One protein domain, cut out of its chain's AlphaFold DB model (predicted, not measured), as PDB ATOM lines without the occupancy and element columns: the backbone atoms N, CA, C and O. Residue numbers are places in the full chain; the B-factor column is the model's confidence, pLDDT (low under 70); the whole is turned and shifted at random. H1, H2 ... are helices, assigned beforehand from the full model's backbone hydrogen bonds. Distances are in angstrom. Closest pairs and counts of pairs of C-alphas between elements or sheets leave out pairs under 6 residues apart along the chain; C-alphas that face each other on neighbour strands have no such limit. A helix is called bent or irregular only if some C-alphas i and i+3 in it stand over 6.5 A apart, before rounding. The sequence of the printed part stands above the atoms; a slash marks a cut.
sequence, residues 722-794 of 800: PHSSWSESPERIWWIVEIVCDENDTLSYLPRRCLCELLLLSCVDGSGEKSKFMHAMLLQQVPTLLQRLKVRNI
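AT A GLANCE: This is residues 722 to 794 of the 800 residues of an uncharacterized protein of Aphanomyces invadans (UniProt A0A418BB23). A long bent helix, H4, runs along the longest axis, and three shorter helices pack on it: H1 on its first arm, H2 and H3 on its second. The printed part, all helix, has 73 residues with four named helices, in the order H1 to H4. It is compact, with a radius of gyration of the C-alphas of 11.9 A and spans of 41 by 28 by 17 A.

HOW THE PARTS SIT: H4, residues 769 to 790, is one helix by its hydrogen bonds but bent, C-alphas 780 and 783 being 7.1 A apart; its arms H4a, 769 to 780, and H4b, 783 to 790, stand at a steep tilt of 55 degrees. H1, residues 735 to 742, touches H4a at residues 774 to 778 alone, closest at the C-alphas of Val 737 and Met 774, 6.6 A. H3, residues 752 to 761, touches H4b, closest at the C-alphas of Leu 755 and Leu 785, 6.3 A, at a steep tilt of 41 degrees, opposite ways. H2, residues 744 to 748, touches H4b, closest at the C-alphas of Leu 747 and Leu 785, 7.1 A. Every O i to N i+4 pair is within hydrogen-bond range in H4b, 3 of 4 in H1, 5 of 6 in H3, 7 of 8 in H4a and 0 of 1 in H2, where 2 of 2 O i to N i+3 pairs are.

IN THESE COORDINATES: From first to last C-alpha H4a measures 17.2 A and H3 14.2 A. H1 begins at C-alpha 735 (39.709, 6.186, -31.120); H4b ends at C-alpha 790 (36.225, -11.376, -13.046).

THE WHOLE: The printed part has no cut and no long link. Residues 722 to 724, 744, 767 and 791 to 794 have pLDDT under 70.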
ATOM      1  N   PRO A 722      21.575  10.018 -21.634       52.41
ATOM      2  CA  PRO A 722      22.556   9.459 -20.709       52.41
ATOM      3  C   PRO A 722      22.497   7.920 -20.765       52.41
ATOM      4  O   PRO A 722      21.417   7.337 -20.689       52.41
ATOM      5  N   HIS A 723      23.670   7.282 -20.837       60.31
ATOM      6  CA  HIS A 723      23.875   5.820 -20.893       60.31
ATOM      7  C   HIS A 723      23.611   5.108 -22.236       60.31
ATOM      8  O   HIS A 723      23.385   3.898 -22.235       60.31
ATOM      9  N   SER A 724      23.706   5.804 -23.368       66.25
ATOM     10  CA  SER A 724      23.872   5.160 -24.683       66.25
ATOM     11  C   SER A 724      25.131   4.279 -24.748       66.25
ATOM     12  O   SER A 724      26.149   4.562 -24.098       66.25
ATOM     13  N   SER A 725      25.035   3.194 -25.524       74.31
ATOM     14  CA  SER A 725      26.077   2.169 -25.666       74.31
ATOM     15  C   SER A 725      27.068   2.517 -26.775       74.31
ATOM     16  O   SER A 725      26.682   2.981 -27.849       74.31
ATOM     17  N   TRP A 726      28.350   2.198 -26.583       78.81
ATOM     18  CA  TRP A 726      29.380   2.399 -27.618       78.81
ATOM     19  C   TRP A 726      29.124   1.546 -28.873       78.81
ATOM     20  O   TRP A 726      29.590   1.877 -29.962       78.81
ATOM     21  N   SER A 727      28.338   0.472 -28.739       70.94
ATOM     22  CA  SER A 727      27.905  -0.381 -29.852       70.94
ATOM     23  C   SER A 727      26.872   0.270 -30.786       70.94
ATOM     24  O   SER A 727      26.595  -0.291 -31.841       70.94
ATOM     25  N   GLU A 728      26.259   1.400 -30.411       75.06
ATOM     26  CA  GLU A 728      25.226   2.077 -31.219       75.06
ATOM     27  C   GLU A 728      25.794   3.037 -32.276       75.06
ATOM     28  O   GLU A 728      25.077   3.428 -33.199       75.06
ATOM     29  N   SER A 729      27.053   3.458 -32.134       73.62
ATOM     30  CA  SER A 729      27.748   4.364 -33.067       73.62
ATOM     31  C   SER A 729      29.265   4.101 -33.040       73.62
ATOM     32  O   SER A 729      30.046   4.981 -32.661       73.62
ATOM     33  N   PRO A 730      29.707   2.866 -33.364       74.38
ATOM     34  CA  PRO A 730      31.099   2.436 -33.208       74.38
ATOM     35  C   PRO A 730      32.079   3.316 -34.000       74.38
ATOM     36  O   PRO A 730      33.181   3.605 -33.534       74.38
ATOM     37  N   GLU A 731      31.668   3.815 -35.168       73.88
ATOM     38  CA  GLU A 731      32.441   4.735 -36.009       73.88
ATOM     39  C   GLU A 731      32.859   6.038 -35.307       73.88
ATOM     40  O   GLU A 731      33.884   6.605 -35.673       73.88
ATOM     41  N   ARG A 732      32.136   6.482 -34.267       75.62
ATOM     42  CA  ARG A 732      32.470   7.689 -33.486       75.62
ATOM     43  C   ARG A 732      33.418   7.441 -32.310       75.62
ATOM     44  O   ARG A 732      33.898   8.399 -31.708       75.62
ATOM     45  N   ILE A 733      33.657   6.177 -31.944       81.62
ATOM     46  CA  ILE A 733      34.299   5.815 -30.667       81.62
ATOM     47  C   ILE A 733      35.560   4.950 -30.817       81.62
ATOM     48  O   ILE A 733      36.305   4.808 -29.850       81.62
ATOM     49  N   TRP A 734      35.874   4.431 -32.016       83.50
ATOM     50  CA  TRP A 734      37.065   3.590 -32.262       83.50
ATOM     51  C   TRP A 734      38.398   4.186 -31.773       83.50
ATOM     52  O   TRP A 734      39.304   3.425 -31.435       83.50
ATOM     53  N   TRP A 735      38.519   5.514 -31.662       84.38
ATOM     54  CA  TRP A 735      39.709   6.186 -31.120       84.38
ATOM     55  C   TRP A 735      40.077   5.734 -29.695       84.38
ATOM     56  O   TRP A 735      41.250   5.763 -29.334       84.38
ATOM     57  N   ILE A 736      39.119   5.264 -28.883       86.25
ATOM     58  CA  ILE A 736      39.418   4.765 -27.531       86.25
ATOM     59  C   ILE A 736      40.125   3.401 -27.541       86.25
ATOM     60  O   ILE A 736      40.793   3.042 -26.571       86.25
ATOM     61  N   VAL A 737      40.005   2.648 -28.639       84.88
ATOM     62  CA  VAL A 737      40.660   1.346 -28.804       84.88
ATOM     63  C   VAL A 737      42.157   1.521 -29.061       84.88
ATOM     64  O   VAL A 737      42.938   0.742 -28.524       84.88
ATOM     65  N   GLU A 738      42.577   2.577 -29.767       82.75
ATOM     66  CA  GLU A 738      44.001   2.934 -29.916       82.75
ATOM     67  C   GLU A 738      44.646   3.145 -28.539       82.75
ATOM     68  O   GLU A 738      45.599   2.453 -28.195       82.75
ATOM     69  N   ILE A 739      44.038   3.973 -27.680       85.88
ATOM     70  CA  ILE A 739      44.514   4.236 -26.306       85.88
ATOM     71  C   ILE A 739      44.663   2.940 -25.480       85.88
ATOM     72  O   ILE A 739      45.593   2.796 -24.683       85.88
ATOM     73  N   VAL A 740      43.729   2.000 -25.648       83.69
ATOM     74  CA  VAL A 740      43.715   0.706 -24.947       83.69
ATOM     75  C   VAL A 740      44.778  -0.259 -25.478       83.69
ATOM     76  O   VAL A 740      45.341  -1.029 -24.697       83.69
ATOM     77  N   CYS A 741      45.050  -0.231 -26.781       80.38
ATOM     78  CA  CYS A 741      46.011  -1.115 -27.433       80.38
ATOM     79  C   CYS A 741      47.458  -0.610 -27.321       80.38
ATOM     80  O   CYS A 741      48.353  -1.428 -27.106       80.38
ATOM     81  N   ASP A 742      47.679   0.706 -27.390       80.31
ATOM     82  CA  ASP A 742      49.000   1.338 -27.280       80.31
ATOM     83  C   ASP A 742      49.547   1.302 -25.843       80.31
ATOM     84  O   ASP A 742      50.739   1.082 -25.623       80.31
ATOM     85  N   GLU A 743      48.682   1.478 -24.836       79.25
ATOM     86  CA  GLU A 743      49.043   1.340 -23.422       79.25
ATOM     87  C   GLU A 743      48.141   0.306 -22.734       79.25
ATOM     88  O   GLU A 743      47.129   0.645 -22.121       79.25
ATOM     89  N   ASN A 744      48.561  -0.964 -22.755       69.81
ATOM     90  CA  ASN A 744      47.879  -2.091 -22.099       69.81
ATOM     91  C   ASN A 744      47.571  -1.850 -20.597       69.81
ATOM     92  O   ASN A 744      46.563  -2.334 -20.074       69.81
ATOM     93  N   ASP A 745      48.392  -1.048 -19.903       76.94
ATOM     94  CA  ASP A 745      48.134  -0.616 -18.520       76.94
ATOM     95  C   ASP A 745      46.813   0.164 -18.371       76.94
ATOM     96  O   ASP A 745      46.257   0.202 -17.272       76.94
ATOM     97  N   THR A 746      46.266   0.752 -19.441       81.06
ATOM     98  CA  THR A 746      44.987   1.486 -19.452       81.06
ATOM     99  C   THR A 746      43.834   0.646 -18.911       81.06
ATOM    100  O   THR A 746      43.052   1.107 -18.071       81.06
ATOM    101  N   LEU A 747      43.787  -0.643 -19.263       82.75
ATOM    102  CA  LEU A 747      42.765  -1.568 -18.767       82.75
ATOM    103  C   LEU A 747      42.797  -1.744 -17.238       82.75
ATOM    104  O   LEU A 747      41.769  -2.073 -16.638       82.75
ATOM    105  N   SER A 748      43.934  -1.486 -16.577       81.25
ATOM    106  CA  SER A 748      44.074  -1.594 -15.115       81.25
ATOM    107  C   SER A 748      43.316  -0.511 -14.332       81.25
ATOM    108  O   SER A 748      42.979  -0.739 -13.166       81.25
ATOM    109  N   TYR A 749      42.989   0.629 -14.958       81.38
ATOM    110  CA  TYR A 749      42.422   1.800 -14.273       81.38
ATOM    111  C   TYR A 749      41.152   2.401 -14.906       81.38
ATOM    112  O   TYR A 749      40.554   3.304 -14.309       81.38
ATOM    113  N   LEU A 750      40.699   1.909 -16.067       83.88
ATOM    114  CA  LEU A 750      39.413   2.311 -16.654       83.88
ATOM    115  C   LEU A 750      38.199   1.961 -15.754       83.88
ATOM    116  O   LEU A 750      38.209   0.920 -15.086       83.88
ATOM    117  N   PRO A 751      37.132   2.790 -15.753       82.94
ATOM    118  CA  PRO A 751      35.853   2.485 -15.106       82.94
ATOM    119  C   PRO A 751      35.204   1.186 -15.606       82.94
ATOM    120  O   PRO A 751      35.361   0.790 -16.761       82.94
ATOM    121  N   ARG A 752      34.375   0.550 -14.761       81.75
ATOM    122  CA  ARG A 752      33.674  -0.695 -15.133       81.75
ATOM    123  C   ARG A 752      32.722  -0.517 -16.324       81.75
ATOM    124  O   ARG A 752      32.602  -1.467 -17.086       81.75
ATOM    125  N   ARG A 753      32.110   0.667 -16.511       81.75
ATOM    126  CA  ARG A 753      31.323   0.987 -17.723       81.75
ATOM    127  C   ARG A 753      32.196   0.772 -18.960       81.75
ATOM    128  O   ARG A 753      31.930  -0.164 -19.695       81.75
ATOM    129  N   CYS A 754      33.305   1.500 -19.094       84.62
ATOM    130  CA  CYS A 754      34.256   1.361 -20.204       84.62
ATOM    131  C   CYS A 754      34.683  -0.090 -20.470       84.62
ATOM    132  O   CYS A 754      34.743  -0.506 -21.617       84.62
ATOM    133  N   LEU A 755      34.966  -0.880 -19.427       86.44
ATOM    134  CA  LEU A 755      35.370  -2.284 -19.594       86.44
ATOM    135  C   LEU A 755      34.238  -3.175 -20.143       86.44
ATOM    136  O   LEU A 755      34.521  -4.133 -20.858       86.44
ATOM    137  N   CYS A 756      32.975  -2.870 -19.829       86.81
ATOM    138  CA  CYS A 756      31.815  -3.517 -20.444       86.81
ATOM    139  C   CYS A 756      31.566  -3.000 -21.871       86.81
ATOM    140  O   CYS A 756      31.331  -3.805 -22.763       86.81
ATOM    141  N   GLU A 757      31.660  -1.690 -22.104       86.75
ATOM    142  CA  GLU A 757      31.456  -1.072 -23.424       86.75
ATOM    143  C   GLU A 757      32.513  -1.533 -24.444       86.75
ATOM    144  O   GLU A 757      32.171  -1.869 -25.572       86.75
ATOM    145  N   LEU A 758      33.788  -1.653 -24.042       87.56
ATOM    146  CA  LEU A 758      34.856  -2.255 -24.857       87.56
ATOM    147  C   LEU A 758      34.546  -3.713 -25.223       87.56
ATOM    148  O   LEU A 758      34.838  -4.147 -26.334       87.56
ATOM    149  N   LEU A 759      33.942  -4.473 -24.305       87.31
ATOM    150  CA  LEU A 759      33.532  -5.849 -24.574       87.31
ATOM    151  C   LEU A 759      32.338  -5.894 -25.546       87.31
ATOM    152  O   LEU A 759      32.332  -6.730 -26.443       87.31
ATOM    153  N   LEU A 760      31.375  -4.973 -25.432       87.06
ATOM    154  CA  LEU A 760      30.276  -4.833 -26.397       87.06
ATOM    155  C   LEU A 760      30.781  -4.401 -27.783       87.06
ATOM    156  O   LEU A 760      30.364  -4.977 -28.783       87.06
ATOM    157  N   LEU A 761      31.728  -3.463 -27.852       86.56
ATOM    158  CA  LEU A 761      32.378  -3.031 -29.094       86.56
ATOM    159  C   LEU A 761      33.171  -4.175 -29.756       86.56
ATOM    160  O   LEU A 761      33.192  -4.279 -30.979       86.56
ATOM    161  N   SER A 762      33.745  -5.094 -28.968       84.56
ATOM    162  CA  SER A 762      34.383  -6.316 -29.489       84.56
ATOM    163  C   SER A 762      33.403  -7.321 -30.115       84.56
ATOM    164  O   SER A 762      33.833  -8.241 -30.805       84.56
ATOM    165  N   CYS A 763      32.092  -7.128 -29.929       84.00
ATOM    166  CA  CYS A 763      31.030  -7.905 -30.575       84.00
ATOM    167  C   CYS A 763      30.440  -7.215 -31.823       84.00
ATOM    168  O   CYS A 763      29.483  -7.739 -32.392       84.00
ATOM    169  N   VAL A 764      30.961  -6.052 -32.242       82.62
ATOM    170  CA  VAL A 764      30.464  -5.286 -33.400       82.62
ATOM    171  C   VAL A 764      31.518  -5.238 -34.504       82.62
ATOM    172  O   VAL A 764      32.623  -4.735 -34.293       82.62
ATOM    173  N   ASP A 765      31.167  -5.732 -35.694       74.50
ATOM    174  CA  ASP A 765      32.044  -5.729 -36.868       74.50
ATOM    175  C   ASP A 765      32.473  -4.310 -37.280       74.50
ATOM    176  O   ASP A 765      31.661  -3.390 -37.402       74.50
ATOM    177  N   GLY A 766      33.766  -4.139 -37.560       70.12
ATOM    178  CA  GLY A 766      34.327  -2.858 -37.986       70.12
ATOM    179  C   GLY A 766      33.846  -2.408 -39.375       70.12
ATOM    180  O   GLY A 766      34.072  -3.081 -40.385       70.12
ATOM    181  N   SER A 767      33.259  -1.213 -39.450       67.19
ATOM    182  CA  SER A 767      32.904  -0.527 -40.697       67.19
ATOM    183  C   SER A 767      34.137   0.129 -41.346       67.19
ATOM    184  O   SER A 767      34.632   1.157 -40.893       67.19
ATOM    185  N   GLY A 768      34.652  -0.475 -42.422       77.75
ATOM    186  CA  GLY A 768      35.861  -0.016 -43.129       77.75
ATOM    187  C   GLY A 768      37.174  -0.611 -42.593       77.75
ATOM    188  O   GLY A 768      37.211  -1.229 -41.532       77.75
ATOM    189  N   GLU A 769      38.266  -0.471 -43.352       77.19
ATOM    190  CA  GLU A 769      39.528  -1.191 -43.092       77.19
ATOM    191  C   GLU A 769      40.186  -0.819 -41.758       77.19
ATOM    192  O   GLU A 769      40.556  -1.714 -40.998       77.19
ATOM    193  N   LYS A 770      40.257   0.480 -41.424       77.00
ATOM    194  CA  LYS A 770      40.768   0.948 -40.122       77.00
ATOM    195  C   LYS A 770      39.972   0.336 -38.966       77.00
ATOM    196  O   LYS A 770      40.555  -0.264 -38.072       77.00
ATOM    197  N   SER A 771      38.644   0.407 -39.023       76.69
ATOM    198  CA  SER A 771      37.747  -0.145 -38.000       76.69
ATOM    199  C   SER A 771      37.897  -1.663 -37.850       76.69
ATOM    200  O   SER A 771      37.862  -2.171 -36.735       76.69
ATOM    201  N   LYS A 772      38.120  -2.403 -38.948       83.00
ATOM    202  CA  LYS A 772      38.405  -3.850 -38.907       83.00
ATOM    203  C   LYS A 772      39.748  -4.161 -38.252       83.00
ATOM    204  O   LYS A 772      39.831  -5.108 -37.474       83.00
ATOM    205  N   PHE A 773      40.778  -3.362 -38.529       83.81
ATOM    206  CA  PHE A 773      42.072  -3.475 -37.859       83.81
ATOM    207  C   PHE A 773      41.945  -3.191 -36.352       83.81
ATOM    208  O   PHE A 773      42.379  -4.009 -35.542       83.81
ATOM    209  N   MET A 774      41.252  -2.113 -35.966       81.94
ATOM    210  CA  MET A 774      41.002  -1.788 -34.555       81.94
ATOM    211  C   MET A 774      40.178  -2.866 -33.841       81.94
ATOM    212  O   MET A 774      40.530  -3.266 -32.732       81.94
ATOM    213  N   HIS A 775      39.137  -3.405 -34.483       85.88
ATOM    214  CA  HIS A 775      38.374  -4.545 -33.972       85.88
ATOM    215  C   HIS A 775      39.278  -5.775 -33.755       85.88
ATOM    216  O   HIS A 775      39.244  -6.391 -32.690       85.88
ATOM    217  N   ALA A 776      40.151  -6.105 -34.713       86.19
ATOM    218  CA  ALA A 776      41.088  -7.223 -34.589       86.19
ATOM    219  C   ALA A 776      42.130  -7.032 -33.467       86.19
ATOM    220  O   ALA A 776      42.543  -8.017 -32.849       86.19
ATOM    221  N   MET A 777      42.537  -5.794 -33.163       85.75
ATOM    222  CA  MET A 777      43.364  -5.495 -31.985       85.75
ATOM    223  C   MET A 777      42.563  -5.580 -30.676       85.75
ATOM    224  O   MET A 777      43.048  -6.143 -29.695       85.75
ATOM    225  N   LEU A 778      41.315  -5.099 -30.660       87.44
ATOM    226  CA  LEU A 778      40.421  -5.179 -29.500       87.44
ATOM    227  C   LEU A 778      40.127  -6.632 -29.098       87.44
ATOM    228  O   LEU A 778      40.146  -6.953 -27.910       87.44
ATOM    229  N   LEU A 779      39.939  -7.531 -30.071       87.81
ATOM    230  CA  LEU A 779      39.771  -8.970 -29.828       87.81
ATOM    231  C   LEU A 779      40.959  -9.595 -29.074       87.81
ATOM    232  O   LEU A 779      40.751 -10.464 -28.226       87.81
ATOM    233  N   GLN A 780      42.190  -9.123 -29.302       87.62
ATOM    234  CA  GLN A 780      43.373  -9.586 -28.556       87.62
ATOM    235  C   GLN A 780      43.344  -9.145 -27.082       87.62
ATOM    236  O   GLN A 780      43.949  -9.800 -26.236       87.62
ATOM    237  N   GLN A 781      42.606  -8.078 -26.762       86.38
ATOM    238  CA  GLN A 781      42.448  -7.545 -25.406       86.38
ATOM    239  C   GLN A 781      41.255  -8.135 -24.636       86.38
ATOM    240  O   GLN A 781      41.175  -7.983 -23.414       86.38
ATOM    241  N   VAL A 782      40.352  -8.870 -25.298       86.88
ATOM    242  CA  VAL A 782      39.196  -9.530 -24.659       86.88
ATOM    243  C   VAL A 782      39.580 -10.438 -23.473       86.88
ATOM    244  O   VAL A 782      38.905 -10.353 -22.443       86.88
ATOM    245  N   PRO A 783      40.661 -11.249 -23.504       87.06
ATOM    246  CA  PRO A 783      41.097 -12.015 -22.332       87.06
ATOM    247  C   PRO A 783      41.427 -11.124 -21.122       87.06
ATOM    248  O   PRO A 783      40.992 -11.417 -20.005       87.06
ATOM    249  N   THR A 784      42.121 -10.003 -21.349       84.38
ATOM    250  CA  THR A 784      42.480  -9.010 -20.323       84.38
ATOM    251  C   THR A 784      41.237  -8.311 -19.765       84.38
ATOM    252  O   THR A 784      41.089  -8.187 -18.546       84.38
ATOM    253  N   LEU A 785      40.295  -7.919 -20.635       85.31
ATOM    254  CA  LEU A 785      38.996  -7.349 -20.255       85.31
ATOM    255  C   LEU A 785      38.194  -8.317 -19.369       85.31
ATOM    256  O   LEU A 785      37.754  -7.948 -18.278       85.31
ATOM    257  N   LEU A 786      38.061  -9.579 -19.785       84.69
ATOM    258  CA  LEU A 786      37.337 -10.609 -19.036       84.69
ATOM    259  C   LEU A 786      38.016 -10.956 -17.701       84.69
ATOM    260  O   LEU A 786      37.326 -11.169 -16.701       84.69
ATOM    261  N   GLN A 787      39.352 -10.969 -17.643       84.12
ATOM    262  CA  GLN A 787      40.091 -11.125 -16.387       84.12
ATOM    263  C   GLN A 787      39.797  -9.959 -15.435       84.12
ATOM    264  O   GLN A 787      39.433 -10.179 -14.279       84.12
ATOM    265  N   ARG A 788      39.876  -8.716 -15.925       82.81
ATOM    266  CA  ARG A 788      39.581  -7.500 -15.153       82.81
ATOM    267  C   ARG A 788      38.144  -7.462 -14.632       82.81
ATOM    268  O   ARG A 788      37.933  -7.081 -13.482       82.81
ATOM    269  N   LEU A 789      37.177  -7.923 -15.426       81.50
ATOM    270  CA  LEU A 789      35.771  -8.040 -15.023       81.50
ATOM    271  C   LEU A 789      35.517  -9.181 -14.012       81.50
ATOM    272  O   LEU A 789      34.605  -9.062 -13.194       81.50
ATOM    273  N   LYS A 790      36.330 -10.252 -14.005       77.44
ATOM    274  CA  LYS A 790      36.225 -11.376 -13.046       77.44
ATOM    275  C   LYS A 790      36.746 -11.072 -11.634       77.44
ATOM    276  O   LYS A 790      36.258 -11.670 -10.675       77.44
ATOM    277  N   VAL A 791      37.716 -10.165 -11.483       57.81
ATOM    278  CA  VAL A 791      38.557  -9.978 -10.270       57.81
ATOM    279  C   VAL A 791      37.817  -9.500  -8.994       57.81
ATOM    280  O   VAL A 791      38.447  -9.261  -7.967       57.81
ATOM    281  N   ARG A 792      36.476  -9.426  -8.979       50.34
ATOM    282  CA  ARG A 792      35.694  -9.143  -7.753       50.34
ATOM    283  C   ARG A 792      34.562 -10.117  -7.399       50.34
ATOM    284  O   ARG A 792      33.821  -9.838  -6.462       50.34
ATOM    285  N   ASN A 793      34.477 -11.287  -8.038       45.47
ATOM    286  CA  ASN A 793      33.510 -12.337  -7.666       45.47
ATOM    287  C   ASN A 793      34.011 -13.292  -6.555       45.47
ATOM    288  O   ASN A 793      33.883 -14.507  -6.669       45.47
ATOM    289  N   ILE A 794      34.540 -12.746  -5.451       43.03
ATOM    290  CA  ILE A 794      34.598 -13.455  -4.157       43.03
ATOM    291  C   ILE A 794      34.164 -12.503  -3.033       43.03
ATOM    292  O   ILE A 794      34.975 -11.872  -2.362       43.03
TER     293      ILE A 794